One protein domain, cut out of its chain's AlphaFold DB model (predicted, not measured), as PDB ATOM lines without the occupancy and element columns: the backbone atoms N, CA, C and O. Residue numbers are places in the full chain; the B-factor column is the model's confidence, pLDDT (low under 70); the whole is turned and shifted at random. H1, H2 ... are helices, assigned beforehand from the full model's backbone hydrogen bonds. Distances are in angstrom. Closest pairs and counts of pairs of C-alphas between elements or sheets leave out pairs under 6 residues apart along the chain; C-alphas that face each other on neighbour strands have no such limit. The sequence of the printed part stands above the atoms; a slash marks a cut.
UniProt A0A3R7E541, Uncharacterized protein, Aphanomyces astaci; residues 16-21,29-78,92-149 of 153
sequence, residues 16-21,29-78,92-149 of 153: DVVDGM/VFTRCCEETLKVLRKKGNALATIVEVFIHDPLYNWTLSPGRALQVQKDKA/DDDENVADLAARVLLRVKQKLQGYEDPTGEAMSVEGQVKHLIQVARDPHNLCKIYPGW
ATOM      1  N   ASP A  16     121.512 108.398 105.948       94.56
ATOM      2  CA  ASP A  16     120.991 109.688 106.407       94.56
ATOM      3  C   ASP A  16     120.194 109.534 107.717       94.56
ATOM      4  O   ASP A  16     120.254 110.394 108.597       94.56
ATOM      5  N   VAL A  17     119.495 108.403 107.898       94.69
ATOM      6  CA  VAL A  17     118.829 108.075 109.172       94.69
ATOM      7  C   VAL A  17     119.856 107.843 110.282       94.69
ATOM      8  O   VAL A  17     119.658 108.316 111.400       94.69
ATOM      9  N   VAL A  18     120.948 107.128 109.990       95.19
ATOM     10  CA  VAL A  18     122.028 106.870 110.957       95.19
ATOM     11  C   VAL A  18     122.792 108.152 111.293       95.19
ATOM     12  O   VAL A  18     123.052 108.408 112.467       95.19
ATOM     13  N   ASP A  19     123.091 108.983 110.296       94.38
ATOM     14  CA  ASP A  19     123.782 110.265 110.458       94.38
ATOM     15  C   ASP A  19     122.949 111.236 111.311       94.38
ATOM     16  O   ASP A  19     123.489 111.955 112.156       94.38
ATOM     17  N   GLY A  20     121.618 111.188 111.184       93.50
ATOM     18  CA  GLY A  20     120.688 111.933 112.038       93.50
ATOM     19  C   GLY A  20     120.758 111.573 113.531       93.50
ATOM     20  O   GLY A  20     120.295 112.353 114.363       93.50
ATOM     21  N   MET A  21     121.358 110.434 113.901       94.75
ATOM     22  CA  MET A  21     121.549 110.022 115.303       94.75
ATOM     23  C   MET A  21     122.808 110.636 115.947       94.75
ATOM     24  O   MET A  21     123.039 110.465 117.148       94.75
ATOM     25  N   VAL A  29     121.739 105.469 121.889       94.94
ATOM     26  CA  VAL A  29     120.349 105.456 122.370       94.94
ATOM     27  C   VAL A  29     119.457 104.567 121.502       94.94
ATOM     28  O   VAL A  29     118.593 103.882 122.039       94.94
ATOM     29  N   PHE A  30     119.691 104.533 120.187       96.44
ATOM     30  CA  PHE A  30     118.890 103.744 119.254       96.44
ATOM     31  C   PHE A  30     118.898 102.248 119.595       96.44
ATOM     32  O   PHE A  30     117.836 101.695 119.874       96.44
ATOM     33  N   THR A  31     120.077 101.615 119.668       97.44
ATOM     34  CA  THR A  31     120.190 100.184 120.011       97.44
ATOM     35  C   THR A  31     119.551  99.884 121.365       97.44
ATOM     36  O   THR A  31     118.732  98.972 121.467       97.44
ATOM     37  N   ARG A  32     119.822 100.705 122.388       96.88
ATOM     38  CA  ARG A  32     119.245 100.511 123.727       96.88
ATOM     39  C   ARG A  32     117.715 100.619 123.728       96.88
ATOM     40  O   ARG A  32     117.039  99.818 124.367       96.88
ATOM     41  N   CYS A  33     117.152 101.583 123.002       97.69
ATOM     42  CA  CYS A  33     115.703 101.722 122.855       97.69
ATOM     43  C   CYS A  33     115.087 100.532 122.107       97.69
ATOM     44  O   CYS A  33     114.016 100.059 122.496       97.69
ATOM     45  N   CYS A  34     115.753 100.021 121.070       97.94
ATOM     46  CA  CYS A  34     115.322  98.823 120.351       97.94
ATOM     47  C   CYS A  34     115.325  97.586 121.256       97.94
ATOM     48  O   CYS A  34     114.358  96.830 121.236       97.94
ATOM     49  N   GLU A  35     116.354  97.405 122.087       98.00
ATOM     50  CA  GLU A  35     116.430  96.304 123.055       98.00
ATOM     51  C   GLU A  35     115.289  96.359 124.071       98.00
ATOM     52  O   GLU A  35     114.587  95.366 124.261       98.00
ATOM     53  N   GLU A  36     115.045  97.513 124.695       98.25
ATOM     54  CA  GLU A  36     113.949  97.659 125.661       98.25
ATOM     55  C   GLU A  36     112.576  97.465 125.008       98.25
ATOM     56  O   GLU A  36     111.710  96.774 125.553       98.25
ATOM     57  N   THR A  37     112.386  97.994 123.799       98.00
ATOM     58  CA  THR A  37     111.152  97.788 123.033       98.00
ATOM     59  C   THR A  37     110.951  96.306 122.726       98.00
ATOM     60  O   THR A  37     109.877  95.758 122.977       98.00
ATOM     61  N   LEU A  38     111.993  95.620 122.250       97.94
ATOM     62  CA  LEU A  38     111.920  94.205 121.908       97.94
ATOM     63  C   LEU A  38     111.692  93.329 123.146       97.94
ATOM     64  O   LEU A  38     110.898  92.394 123.074       97.94
ATOM     65  N   LYS A  39     112.270  93.668 124.309       98.06
ATOM     66  CA  LYS A  39     111.953  93.011 125.594       98.06
ATOM     67  C   LYS A  39     110.457  93.084 125.904       98.06
ATOM     68  O   LYS A  39     109.861  92.072 126.278       98.06
ATOM     69  N   VAL A  40     109.834  94.252 125.728       97.94
ATOM     70  CA  VAL A  40     108.388  94.428 125.954       97.94
ATOM     71  C   VAL A  40     107.570  93.627 124.939       97.94
ATOM     72  O   VAL A  40     106.634  92.929 125.343       97.94
ATOM     73  N   LEU A  41     107.946  93.665 123.658       97.12
ATOM     74  CA  LEU A  41     107.288  92.897 122.597       97.12
ATOM     75  C   LEU A  41     107.341  91.391 122.878       97.12
ATOM     76  O   LEU A  41     106.302  90.737 122.845       97.12
ATOM     77  N   ARG A  42     108.510  90.845 123.245       96.38
ATOM     78  CA  ARG A  42     108.651  89.425 123.613       96.38
ATOM     79  C   ARG A  42     107.838  89.086 124.869       96.38
ATOM     80  O   ARG A  42     107.110  88.096 124.883       96.38
ATOM     81  N   LYS A  43     107.873  89.937 125.906       97.19
ATOM     82  CA  LYS A  43     107.104  89.748 127.157       97.19
ATOM     83  C   LYS A  43     105.589  89.712 126.926       97.19
ATOM     84  O   LYS A  43     104.875  89.021 127.651       97.19
ATOM     85  N   LYS A  44     105.087  90.476 125.954       96.88
ATOM     86  CA  LYS A  44     103.664  90.542 125.582       96.88
ATOM     87  C   LYS A  44     103.360  89.837 124.256       96.88
ATOM     88  O   LYS A  44     102.306  90.079 123.672       96.88
ATOM     89  N   GLY A  45     104.221  88.910 123.826       95.62
ATOM     90  CA  GLY A  45     104.117  88.250 122.524       95.62
ATOM     91  C   GLY A  45     102.796  87.512 122.301       95.62
ATOM     92  O   GLY A  45     102.237  87.594 121.214       95.62
ATOM     93  N   ASN A  46     102.236  86.881 123.341       94.25
ATOM     94  CA  ASN A  46     100.936  86.201 123.243       94.25
ATOM     95  C   ASN A  46      99.797  87.170 122.904       94.25
ATOM     96  O   ASN A  46      98.974  86.859 122.055       94.25
ATOM     97  N   ALA A  47      99.772  88.358 123.518       95.69
ATOM     98  CA  ALA A  47      98.740  89.354 123.237       95.69
ATOM     99  C   ALA A  47      98.838  89.869 121.792       95.69
ATOM    100  O   ALA A  47      97.821  90.023 121.124       95.69
ATOM    101  N   LEU A  48     100.062  90.082 121.296       94.12
ATOM    102  CA  LEU A  48     100.298  90.470 119.903       94.12
ATOM    103  C   LEU A  48      99.865  89.368 118.930       94.12
ATOM    104  O   LEU A  48      99.193  89.663 117.947       94.12
ATOM    105  N   ALA A  49     100.198  88.108 119.220       92.81
ATOM    106  CA  ALA A  49      99.787  86.972 118.400       92.81
ATOM    107  C   ALA A  49      98.260  86.839 118.328       92.81
ATOM    108  O   ALA A  49      97.735  86.645 117.240       92.81
ATOM    109  N   THR A  50      97.548  87.029 119.445       93.38
ATOM    110  CA  THR A  50      96.077  87.016 119.465       93.38
ATOM    111  C   THR A  50      95.479  88.134 118.615       93.38
ATOM    112  O   THR A  50      94.522  87.903 117.886       93.38
ATOM    113  N   ILE A  51      96.039  89.348 118.667       92.50
ATOM    114  CA  ILE A  51      95.562  90.455 117.826       92.50
ATOM    115  C   ILE A  51      95.745  90.113 116.340       92.50
ATOM    116  O   ILE A  51      94.828  90.314 115.551       92.50
ATOM    117  N   VAL A  52      96.904  89.564 115.961       89.38
ATOM    118  CA  VAL A  52      97.176  89.144 114.575       89.38
ATOM    119  C   VAL A  52      96.258  87.994 114.146       89.38
ATOM    120  O   VAL A  52      95.738  88.032 113.037       89.38
ATOM    121  N   GLU A  53      96.008  87.014 115.018       88.56
ATOM    122  CA  GLU A  53      95.047  85.923 114.783       88.56
ATOM    123  C   GLU A  53      93.655  86.465 114.446       88.56
ATOM    124  O   GLU A  53      93.052  86.027 113.470       88.56
ATOM    125  N   VAL A  54      93.170  87.463 115.191       89.94
ATOM    126  CA  VAL A  54      91.862  88.082 114.930       89.94
ATOM    127  C   VAL A  54      91.799  88.709 113.535       89.94
ATOM    128  O   VAL A  54      90.827  88.482 112.824       89.94
ATOM    129  N   PHE A  55      92.829  89.451 113.117       84.44
ATOM    130  CA  PHE A  55      92.854  90.067 111.783       84.44
ATOM    131  C   PHE A  55      92.962  89.048 110.647       84.44
ATOM    132  O   PHE A  55      92.413  89.268 109.573       84.44
ATOM    133  N   ILE A  56      93.675  87.945 110.874       82.81
ATOM    134  CA  ILE A  56      93.851  86.892 109.873       82.81
ATOM    135  C   ILE A  56      92.546  86.127 109.622       82.81
ATOM    136  O   ILE A  56      92.295  85.713 108.492       82.81
ATOM    137  N   HIS A  57      91.734  85.946 110.663       80.69
ATOM    138  CA  HIS A  57      90.454  85.243 110.592       80.69
ATOM    139  C   HIS A  57      89.261  86.155 110.259       80.69
ATOM    140  O   HIS A  57      88.135  85.662 110.216       80.69
ATOM    141  N   ASP A  58      89.474  87.456 110.032       84.19
ATOM    142  CA  ASP A  58      88.408  88.370 109.617       84.19
ATOM    143  C   ASP A  58      88.032  88.115 108.141       84.19
ATOM    144  O   ASP A  58      88.835  88.407 107.249       84.19
ATOM    145  N   PRO A  59      86.815  87.608 107.846       74.19
ATOM    146  CA  PRO A  59      86.401  87.264 106.484       74.19
ATOM    147  C   PRO A  59      86.230  88.486 105.568       74.19
ATOM    148  O   PRO A  59      86.097  88.330 104.357       74.19
ATOM    149  N   LEU A  60      86.206  89.705 106.119       74.88
ATOM    150  CA  LEU A  60      86.091  90.943 105.345       74.88
ATOM    151  C   LEU A  60      87.455  91.559 105.012       74.88
ATOM    152  O   LEU A  60      87.528  92.486 104.199       74.88
ATOM    153  N   TYR A  61      88.537  91.070 105.620       66.31
ATOM    154  CA  TYR A  61      89.863  91.654 105.475       66.31
ATOM    155  C   TYR A  61      90.716  90.846 104.493       66.31
ATOM    156  O   TYR A  61      91.285  89.811 104.822       66.31
ATOM    157  N   ASN A  62      90.839  91.334 103.257       66.88
ATOM    158  CA  ASN A  62      91.611  90.660 102.211       66.88
ATOM    159  C   ASN A  62      93.086  91.112 102.242       66.88
ATOM    160  O   ASN A  62      93.514  91.980 101.479       66.88
ATOM    161  N   TRP A  63      93.848  90.582 103.202       70.12
ATOM    162  CA  TRP A  63      95.223  91.006 103.510       70.12
ATOM    163  C   TRP A  63      96.307  90.254 102.734       70.12
ATOM    164  O   TRP A  63      97.427  90.751 102.586       70.12
ATOM    165  N   THR A  64      95.984  89.073 102.210       64.75
ATOM    166  CA  THR A  64      96.880  88.280 101.369       64.75
ATOM    167  C   THR A  64      96.577  88.491  99.895       64.75
ATOM    168  O   THR A  64      95.470  88.231  99.430       64.75
ATOM    169  N   LEU A  65      97.592  88.859  99.119       62.56
ATOM    170  CA  LEU A  65      97.602  88.557  97.690       62.56
ATOM    171  C   LEU A  65      98.244  87.182  97.537       62.56
ATOM    172  O   LEU A  65      99.396  87.009  97.942       62.56
ATOM    173  N   SER A  66      97.521  86.211  96.973       63.88
ATOM    174  CA  SER A  66      98.133  84.922  96.649       63.88
ATOM    175  C   SER A  66      99.331  85.165  95.715       63.88
ATOM    176  O   SER A  66      99.266  86.055  94.858       63.88
ATOM    177  N   PRO A  67     100.449  84.428  95.856       61.31
ATOM    178  CA  PRO A  67     101.618  84.608  94.994       61.31
ATOM    179  C   PRO A  67     101.272  84.528  93.499       61.31
ATOM    180  O   PRO A  67     101.838  85.271  92.700       61.31
ATOM    181  N   GLY A  68     100.283  83.703  93.132       64.31
ATOM    182  CA  GLY A  68      99.727  83.635  91.778       64.31
ATOM    183  C   GLY A  68      99.086  84.951  91.329       64.31
ATOM    184  O   GLY A  68      99.451  85.482  90.282       64.31
ATOM    185  N   ARG A  69      98.211  85.550  92.151       66.56
ATOM    186  CA  ARG A  69      97.609  86.867  91.872       66.56
ATOM    187  C   ARG A  69      98.644  87.994  91.880       66.56
ATOM    188  O   ARG A  69      98.548  88.919  91.080       66.56
ATOM    189  N   ALA A  70      99.659  87.917  92.741       67.19
ATOM    190  CA  ALA A  70     100.762  88.875  92.774       67.19
ATOM    191  C   ALA A  70     101.580  88.858  91.474       67.19
ATOM    192  O   ALA A  70     101.911  89.930  90.968       67.19
ATOM    193  N   LEU A  71     101.864  87.664  90.937       65.94
ATOM    194  CA  LEU A  71     102.549  87.461  89.658       65.94
ATOM    195  C   LEU A  71     101.676  87.866  88.466       65.94
ATOM    196  O   LEU A  71     102.195  88.455  87.525       65.94
ATOM    197  N   GLN A  72     100.369  87.596  88.513       68.50
ATOM    198  CA  GLN A  72      99.418  88.037  87.489       68.50
ATOM    199  C   GLN A  72      99.397  89.570  87.405       68.50
ATOM    200  O   GLN A  72      99.691  90.132  86.361       68.50
ATOM    201  N   VAL A  73      99.231  90.257  88.543       67.56
ATOM    202  CA  VAL A  73      99.272  91.730  88.624       67.56
ATOM    203  C   VAL A  73     100.630  92.306  88.194       67.56
ATOM    204  O   VAL A  73     100.703  93.439  87.716       67.56
ATOM    205  N   GLN A  74     101.722  91.557  88.378       68.44
ATOM    206  CA  GLN A  74     103.048  91.940  87.885       68.44
ATOM    207  C   GLN A  74     103.183  91.748  86.366       68.44
ATOM    208  O   GLN A  74     103.776  92.611  85.721       68.44
ATOM    209  N   LYS A  75     102.622  90.670  85.796       67.44
ATOM    210  CA  LYS A  75     102.571  90.419  84.344       67.44
ATOM    211  C   LYS A  75     101.692  91.440  83.627       67.44
ATOM    212  O   LYS A  75     102.156  92.060  82.679       67.44
ATOM    213  N   ASP A  76     100.505  91.715  84.159       63.28
ATOM    214  CA  ASP A  76      99.546  92.672  83.593       63.28
ATOM    215  C   ASP A  76     100.088  94.119  83.592       63.28
ATOM    216  O   ASP A  76      99.633  94.970  82.836       63.28
ATOM    217  N   LYS A  77     101.087  94.428  84.434       60.53
ATOM    218  CA  LYS A  77     101.802  95.719  84.414       60.53
ATOM    219  C   LYS A  77     102.957  95.782  83.414       60.53
ATOM    220  O   LYS A  77     103.395  96.888  83.098       60.53
ATOM    221  N   ALA A  78     103.482  94.638  82.980       56.84
ATOM    222  CA  ALA A  78     104.532  94.547  81.970       56.84
ATOM    223  C   ALA A  78     103.941  94.488  80.550       56.84
ATOM    224  O   ALA A  78     104.486  95.120  79.648       56.84
ATOM    225  N   ASP A  92      89.859  77.165  94.467       49.19
ATOM    226  CA  ASP A  92      91.180  76.618  94.873       49.19
ATOM    227  C   ASP A  92      92.055  77.648  95.628       49.19
ATOM    228  O   ASP A  92      93.113  77.340  96.176       49.19
ATOM    229  N   ASP A  93      91.622  78.911  95.663       55.28
ATOM    230  CA  ASP A  93      92.375  80.010  96.282       55.28
ATOM    231  C   ASP A  93      92.187  80.063  97.815       55.28
ATOM    232  O   ASP A  93      93.073  80.556  98.512       55.28
ATOM    233  N   ASP A  94      91.082  79.541  98.365       56.19
ATOM    234  CA  ASP A  94      90.757  79.680  99.797       56.19
ATOM    235  C   ASP A  94      91.632  78.784 100.696       56.19
ATOM    236  O   ASP A  94      92.162  79.243 101.713       56.19
ATOM    237  N   GLU A  95      91.913  77.539 100.276       57.31
ATOM    238  CA  GLU A  95      92.857  76.652 100.984       57.31
ATOM    239  C   GLU A  95      94.283  77.231 100.993       57.31
ATOM    240  O   GLU A  95      94.980  77.197 102.011       57.31
ATOM    241  N   ASN A  96      94.702  77.842  99.881       66.25
ATOM    242  CA  ASN A  96      96.012  78.480  99.756       66.25
ATOM    243  C   ASN A  96      96.139  79.740 100.634       66.25
ATOM    244  O   ASN A  96      97.219  80.021 101.166       66.25
ATOM    245  N   VAL A  97      95.052  80.496 100.812       68.00
ATOM    246  CA  VAL A  97      95.014  81.674 101.691       68.00
ATOM    247  C   VAL A  97      95.038  81.266 103.163       68.00
ATOM    248  O   VAL A  97      95.797  81.856 103.935       68.00
ATOM    249  N   ALA A  98      94.290  80.231 103.553       72.31
ATOM    250  CA  ALA A  98      94.299  79.707 104.919       72.31
ATOM    251  C   ALA A  98      95.674  79.136 105.325       72.31
ATOM    252  O   ALA A  98      96.145  79.354 106.447       72.31
ATOM    253  N   ASP A  99      96.368  78.460 104.409       79.12
ATOM    254  CA  ASP A  99      97.730  77.977 104.659       79.12
ATOM    255  C   ASP A  99      98.745  79.138 104.730       79.12
ATOM    256  O   ASP A  99      99.590  79.197 105.628       79.12
ATOM    257  N   LEU A 100      98.625  80.140 103.852       80.06
ATOM    258  CA  LEU A 100      99.449  81.354 103.908       80.06
ATOM    259  C   LEU A 100      99.246  82.127 105.222       80.06
ATOM    260  O   LEU A 100     100.218  82.566 105.842       80.06
ATOM    261  N   ALA A 101      97.999  82.237 105.674       81.62
ATOM    262  CA  ALA A 101      97.605  82.784 106.965       81.62
ATOM    263  C   ALA A 101      98.324  82.108 108.135       81.62
ATOM    264  O   ALA A 101      98.999  82.773 108.933       81.62
ATOM    265  N   ALA A 102      98.247  80.779 108.199       84.56
ATOM    266  CA  ALA A 102      98.909  79.993 109.231       84.56
ATOM    267  C   ALA A 102     100.436  80.187 109.213       84.56
ATOM    268  O   ALA A 102     101.057  80.371 110.267       84.56
ATOM    269  N   ARG A 103     101.051  80.218 108.022       85.75
ATOM    270  CA  ARG A 103     102.499  80.442 107.850       85.75
ATOM    271  C   ARG A 103     102.938  81.827 108.324       85.75
ATOM    272  O   ARG A 103     103.962  81.945 108.996       85.75
ATOM    273  N   VAL A 104     102.176  82.875 108.005       86.50
ATOM    274  CA  VAL A 104     102.476  84.248 108.443       86.50
ATOM    275  C   VAL A 104     102.373  84.362 109.960       86.50
ATOM    276  O   VAL A 104     103.282  84.898 110.598       86.50
ATOM    277  N   LEU A 105     101.325  83.796 110.560       90.38
ATOM    278  CA  LEU A 105     101.168  83.783 112.011       90.38
ATOM    279  C   LEU A 105     102.309  83.029 112.707       90.38
ATOM    280  O   LEU A 105     102.874  83.522 113.689       90.38
ATOM    281  N   LEU A 106     102.679  81.854 112.189       91.56
ATOM    282  CA  LEU A 106     103.825  81.090 112.683       91.56
ATOM    283  C   LEU A 106     105.104  81.932 112.621       91.56
ATOM    284  O   LEU A 106     105.859  81.984 113.593       91.56
ATOM    285  N   ARG A 107     105.313  82.655 111.516       91.62
ATOM    286  CA  ARG A 107     106.478  83.519 111.333       91.62
ATOM    287  C   ARG A 107     106.518  84.672 112.337       91.62
ATOM    288  O   ARG A 107     107.587  84.973 112.869       91.62
ATOM    289  N   VAL A 108     105.378  85.296 112.638       92.69
ATOM    290  CA  VAL A 108     105.278  86.342 113.672       92.69
ATOM    291  C   VAL A 108     105.645  85.779 115.047       92.69
ATOM    292  O   VAL A 108     106.457  86.375 115.757       92.69
ATOM    293  N   LYS A 109     105.112  84.602 115.407       93.88
ATOM    294  CA  LYS A 109     105.428  83.924 116.677       93.88
ATOM    295  C   LYS A 109     106.922  83.602 116.788       93.88
ATOM    296  O   LYS A 109     107.531  83.901 117.812       93.88
ATOM    297  N   GLN A 110     107.524  83.082 115.719       94.94
ATOM    298  CA  GLN A 110     108.961  82.799 115.640       94.94
ATOM    299  C   GLN A 110     109.817  84.054 115.866       94.94
ATOM    300  O   GLN A 110     110.712  84.041 116.713       94.94
ATOM    301  N   LYS A 111     109.504  85.172 115.196       95.12
ATOM    302  CA  LYS A 111     110.232  86.440 115.382       95.12
ATOM    303  C   LYS A 111     110.134  86.972 116.813       95.12
ATOM    304  O   LYS A 111     111.133  87.429 117.368       95.12
ATOM    305  N   LEU A 112     108.961  86.861 117.442       95.69
ATOM    306  CA  LEU A 112     108.752  87.238 118.850       95.69
ATOM    307  C   LEU A 112     109.493  86.321 119.837       95.69
ATOM    308  O   LEU A 112     109.748  86.719 120.971       95.69
ATOM    309  N   GLN A 113     109.861  85.110 119.424       94.31
ATOM    310  CA  GLN A 113     110.665  84.178 120.217       94.31
ATOM    311  C   GLN A 113     112.176  84.329 119.966       94.31
ATOM    312  O   GLN A 113     112.974  83.801 120.737       94.31
ATOM    313  N   GLY A 114     112.574  85.105 118.952       94.62
ATOM    314  CA  GLY A 114     113.973  85.357 118.599       94.62
ATOM    315  C   GLY A 114     114.508  84.531 117.433       94.62
ATOM    316  O   GLY A 114     115.720  84.514 117.231       94.62
ATOM    317  N   TYR A 115     113.639  83.863 116.673       94.44
ATOM    318  CA  TYR A 115     114.012  83.121 115.470       94.44
ATOM    319  C   TYR A 115     113.914  84.024 114.235       94.44
ATOM    320  O   TYR A 115     112.826  84.230 113.684       94.44
ATOM    321  N   GLU A 116     115.050  84.558 113.783       90.75
ATOM    322  CA  GLU A 116     115.126  85.289 112.511       90.75
ATOM    323  C   GLU A 116     115.250  84.343 111.317       90.75
ATOM    324  O   GLU A 116     114.563  84.561 110.328       90.75
ATOM    325  N   ASP A 117     115.958  83.223 111.437       85.88
ATOM    326  CA  ASP A 117     115.968  82.172 110.416       85.88
ATOM    327  C   ASP A 117     115.107  80.979 110.857       85.88
ATOM    328  O   ASP A 117     115.248  80.527 111.995       85.88
ATOM    329  N   PRO A 118     114.234  80.419 109.992       75.50
ATOM    330  CA  PRO A 118     113.397  79.267 110.349       75.50
ATOM    331  C   PRO A 118     114.188  78.022 110.776       75.50
ATOM    332  O   PRO A 118     113.660  77.178 111.492       75.50
ATOM    333  N   THR A 119     115.439  77.903 110.328       79.56
ATOM    334  CA  THR A 119     116.363  76.806 110.657       79.56
ATOM    335  C   THR A 119     117.428  77.208 111.678       79.56
ATOM    336  O   THR A 119     118.303  76.403 111.989       79.56
ATOM    337  N   GLY A 120     117.407  78.460 112.141       85.56
ATOM    338  CA  GLY A 120     118.408  79.016 113.041       85.56
ATOM    339  C   GLY A 120     118.087  78.794 114.516       85.56
ATOM    340  O   GLY A 120     117.015  78.321 114.895       85.56
ATOM    341  N   GLU A 121     119.034  79.178 115.366       90.88
ATOM    342  CA  GLU A 121     118.844  79.205 116.813       90.88
ATOM    343  C   GLU A 121     118.143  80.494 117.262       90.88
ATOM    344  O   GLU A 121     118.250  81.545 116.625       90.88
ATOM    345  N   ALA A 122     117.435  80.422 118.391       93.75
ATOM    346  CA  ALA A 122     116.821  81.599 118.990       93.75
ATOM    347  C   ALA A 122     117.898  82.549 119.528       93.75
ATOM    348  O   ALA A 122     118.697  82.188 120.393       93.75
ATOM    349  N   MET A 123     117.875  83.795 119.064       95.44
ATOM    350  CA  MET A 123     118.790  84.828 119.539       95.44
ATOM    351  C   MET A 123     118.285  85.469 120.840       95.44
ATOM    352  O   MET A 123     117.074  85.599 121.075       95.44
ATOM    353  N   SER A 124     119.212  85.969 121.665       97.12
ATOM    354  CA  SER A 124     118.864  86.902 122.745       97.12
ATOM    355  C   SER A 124     118.261  88.193 122.177       97.12
ATOM    356  O   SER A 124     118.290  88.424 120.965       97.12
ATOM    357  N   VAL A 125     117.695  89.043 123.036       97.44
ATOM    358  CA  VAL A 125     117.134  90.324 122.583       97.44
ATOM    359  C   VAL A 125     118.230  91.201 121.981       97.44
ATOM    360  O   VAL A 125     118.076  91.698 120.870       97.44
ATOM    361  N   GLU A 126     119.358  91.316 122.671       97.06
ATOM    362  CA  GLU A 126     120.524  92.093 122.253       97.06
ATOM    363  C   GLU A 126     121.097  91.544 120.936       97.06
ATOM    364  O   GLU A 126     121.402  92.295 120.009       97.06
ATOM    365  N   GLY A 127     121.175  90.213 120.813       96.69
ATOM    366  CA  GLY A 127     121.630  89.540 119.599       96.69
ATOM    367  C   GLY A 127     120.708  89.789 118.405       96.69
ATOM    368  O   GLY A 127     121.191  90.142 117.330       96.69
ATOM    369  N   GLN A 128     119.390  89.662 118.599       97.19
ATOM    370  CA  GLN A 128     118.399  89.906 117.549       97.19
ATOM    371  C   GLN A 128     118.426  91.370 117.098       97.19
ATOM    372  O   GLN A 128     118.466  91.631 115.899       97.19
ATOM    373  N   VAL A 129     118.460  92.329 118.031       97.81
ATOM    374  CA  VAL A 129     118.550  93.762 117.695       97.81
ATOM    375  C   VAL A 129     119.811  94.044 116.885       97.81
ATOM    376  O   VAL A 129     119.727  94.641 115.813       97.81
ATOM    377  N   LYS A 130     120.970  93.568 117.349       96.81
ATOM    378  CA  LYS A 130     122.240  93.768 116.646       96.81
ATOM    379  C   LYS A 130     122.209  93.173 115.238       96.81
ATOM    380  O   LYS A 130     122.630  93.837 114.294       96.81
ATOM    381  N   HIS A 131     121.690  91.955 115.092       96.12
ATOM    382  CA  HIS A 131     121.545  91.301 113.795       96.12
ATOM    383  C   HIS A 131     120.630  92.094 112.857       96.12
ATOM    384  O   HIS A 131     121.015  92.397 111.731       96.12
ATOM    385  N   LEU A 132     119.455  92.515 113.329       97.06
ATOM    386  CA  LEU A 132     118.511  93.281 112.520       97.06
ATOM    387  C   LEU A 132     119.085  94.630 112.065       97.06
ATOM    388  O   LEU A 132     118.909  95.010 110.908       97.06
ATOM    389  N   ILE A 133     119.812  95.331 112.941       97.38
ATOM    390  CA  ILE A 133     120.519  96.576 112.600       97.38
ATOM    391  C   ILE A 133     121.576  96.330 111.519       97.38
ATOM    392  O   ILE A 133     121.722  97.149 110.610       97.38
ATOM    393  N   GLN A 134     122.307  95.215 111.598       95.88
ATOM    394  CA  GLN A 134     123.300  94.845 110.591       95.88
ATOM    395  C   GLN A 134     122.647  94.551 109.237       95.88
ATOM    396  O   GLN A 134     123.067  95.122 108.234       95.88
ATOM    397  N   VAL A 135     121.592  93.731 109.207       95.88
ATOM    398  CA  VAL A 135     120.882  93.386 107.962       95.88
ATOM    399  C   VAL A 135     120.258  94.626 107.320       95.88
ATOM    400  O   VAL A 135     120.343  94.785 106.104       95.88
ATOM    401  N   ALA A 136     119.687  95.535 108.119       96.50
ATOM    402  CA  ALA A 136     119.071  96.773 107.633       96.50
ATOM    403  C   ALA A 136     120.060  97.754 106.977       96.50
ATOM    404  O   ALA A 136     119.646  98.601 106.189       96.50
ATOM    405  N   ARG A 137     121.354  97.637 107.297       94.88
ATOM    406  CA  ARG A 137     122.429  98.514 106.807       94.88
ATOM    407  C   ARG A 137     123.347  97.840 105.790       94.88
ATOM    408  O   ARG A 137     124.287  98.478 105.324       94.88
ATOM    409  N   ASP A 138     123.117  96.567 105.477       95.62
ATOM    410  CA  ASP A 138     123.980  95.802 104.584       95.62
ATOM    411  C   ASP A 138     123.908  96.365 103.151       95.62
ATOM    412  O   ASP A 138     122.846  96.291 102.518       95.62
ATOM    413  N   PRO A 139     125.022  96.886 102.593       94.00
ATOM    414  CA  PRO A 139     125.055  97.397 101.227       94.00
ATOM    415  C   PRO A 139     124.622  96.366 100.179       94.00
ATOM    416  O   PRO A 139     124.068  96.746  99.148       94.00
ATOM    417  N   HIS A 140     124.839  95.069 100.434       94.62
ATOM    418  CA  HIS A 140     124.430  93.998  99.526       94.62
ATOM    419  C   HIS A 140     122.912  93.785  99.506       94.62
ATOM    420  O   HIS A 140     122.354  93.393  98.480       94.62
ATOM    421  N   ASN A 141     122.228  94.057 100.619       93.94
ATOM    422  CA  ASN A 141     120.770  94.032 100.663       93.94
ATOM    423  C   ASN A 141     120.202  95.320 100.076       93.94
ATOM    424  O   ASN A 141     119.341  95.250  99.201       93.94
ATOM    425  N   LEU A 142     120.739  96.475 100.477       93.06
ATOM    426  CA  LEU A 142     120.280  97.792 100.034       93.06
ATOM    427  C   LEU A 142     120.375  97.976  98.513       93.06
ATOM    428  O   LEU A 142     119.463  98.541  97.914       93.06
ATOM    429  N   CYS A 143     121.420  97.453  97.863       90.38
ATOM    430  CA  CYS A 143     121.582  97.590  96.412       90.38
ATOM    431  C   CYS A 143     120.564  96.785  95.584       90.38
ATOM    432  O   CYS A 143     120.415  97.046  94.391       90.38
ATOM    433  N   LYS A 144     119.862  95.822  96.196       90.88
ATOM    434  CA  LYS A 144     118.838  94.998  95.536       90.88
ATOM    435  C   LYS A 144     117.437  95.591  95.635       90.88
ATOM    436  O   LYS A 144     116.540  95.093  94.963       90.88
ATOM    437  N   ILE A 145     117.231  96.599  96.483       90.94
ATOM    438  CA  ILE A 145     115.909  97.179  96.734       90.94
ATOM    439  C   ILE A 145     115.504  98.082  95.567       90.94
ATOM    440  O   ILE A 145     116.336  98.682  94.888       90.94
ATOM    441  N   TYR A 146     114.195  98.196  95.349       90.50
ATOM    442  CA  TYR A 146     113.604  99.113  94.381       90.50
ATOM    443  C   TYR A 146     114.193 100.541  94.495       90.50
ATOM    444  O   TYR A 146     114.165 101.114  95.588       90.50
ATOM    445  N   PRO A 147     114.655 101.170  93.394       88.31
ATOM    446  CA  PRO A 147     115.307 102.482  93.445       88.31
ATOM    447  C   PRO A 147     114.477 103.590  94.103       88.31
ATOM    448  O   PRO A 147     115.032 104.424  94.810       88.31
ATOM    449  N   GLY A 148     113.148 103.584  93.951       89.69
ATOM    450  CA  GLY A 148     112.273 104.574  94.596       89.69
ATOM    451  C   GLY A 148     112.248 104.490  96.128       89.69
ATOM    452  O   GLY A 148     111.756 105.401  96.784       89.69
ATOM    453  N   TRP A 149     112.807 103.427  96.713       91.88
ATOM    454  CA  TRP A 149     113.030 103.334  98.152       91.88
ATOM    455  C   TRP A 149     114.170 104.263  98.614       91.88
ATOM    456  O   TRP A 149     114.212 104.610  99.788       91.88
TER     457      TRP A 149
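What this domain is: This is residues 16 to 21, 29 to 78 and 92 to 149 of the 153 residues of an uncharacterized protein of Aphanomyces astaci (UniProt A0A3R7E541). The model is an open arch: H5 and H3 lie side by side as its beam, and two legs leave the beam's ends toward the same side, H2 with H6 at one end and H4 alone at the other. The space between the legs is empty; H1 lies off the H2 and H6 leg, and residues 138 to 149, of which 139 to 142 belong to H7, stick out from the end of H6. The printed part has 114 residues with seven named helices, H1 to H7 along the chain, and no named strand; the class is all helix. It is loose, with a radius of gyration of the C-alphas of 17.5 A and spans of 48 by 37 by 27 A.

How they stand to each other: H5, residues 93 to 113, touches H3, residues 45 to 56, at a shallow tilt of 15 degrees, opposite ways; their closest C-alphas, Gly 45 and Leu 112, are 6.0 A apart. H2, residues 29 to 43, and H5 only just touch, only at their ends, with 3 pairs of C-alphas within 8 A; the closest are Arg 42 and Leu 112, 5.2 A. H6, residues 125 to 137, touches H2 with residues 125 to 130 alone, at a steep tilt of 55 degrees, opposite ways; the closest C-alphas are Glu 35 and Glu 126, 5.9 A. H4, residues 67 to 78, is near H5 but touches no helix. H1, residues 16 to 19, and H7 touch no helix. In H2, H3, H4, H5 and H6 every O i to N i+4 pair is within hydrogen-bond range; H1 and H7 are too short for such a pair.

Where its parts are: H5 is 30.4 A long, from C-alpha 93 at (92.375, 80.010, 96.282) to C-alpha 113 at (110.665, 84.178, 120.217). H2 measures 21.1 A, H6 18.5 A, H4 16.6 A and H3 16.3 A.

The domain as a whole: The C-alphas of Met 21 and Asp 92 are the two farthest apart, 49.6 A. Cuts leave gaps of 8.5 A between C-alphas 21 and 29 and 25.8 A between C-alphas 78 and 92. The link H5 to H6 is long. The pLDDT is under 70 at residues 61 to 62, 64 to 78 and 92 to 97.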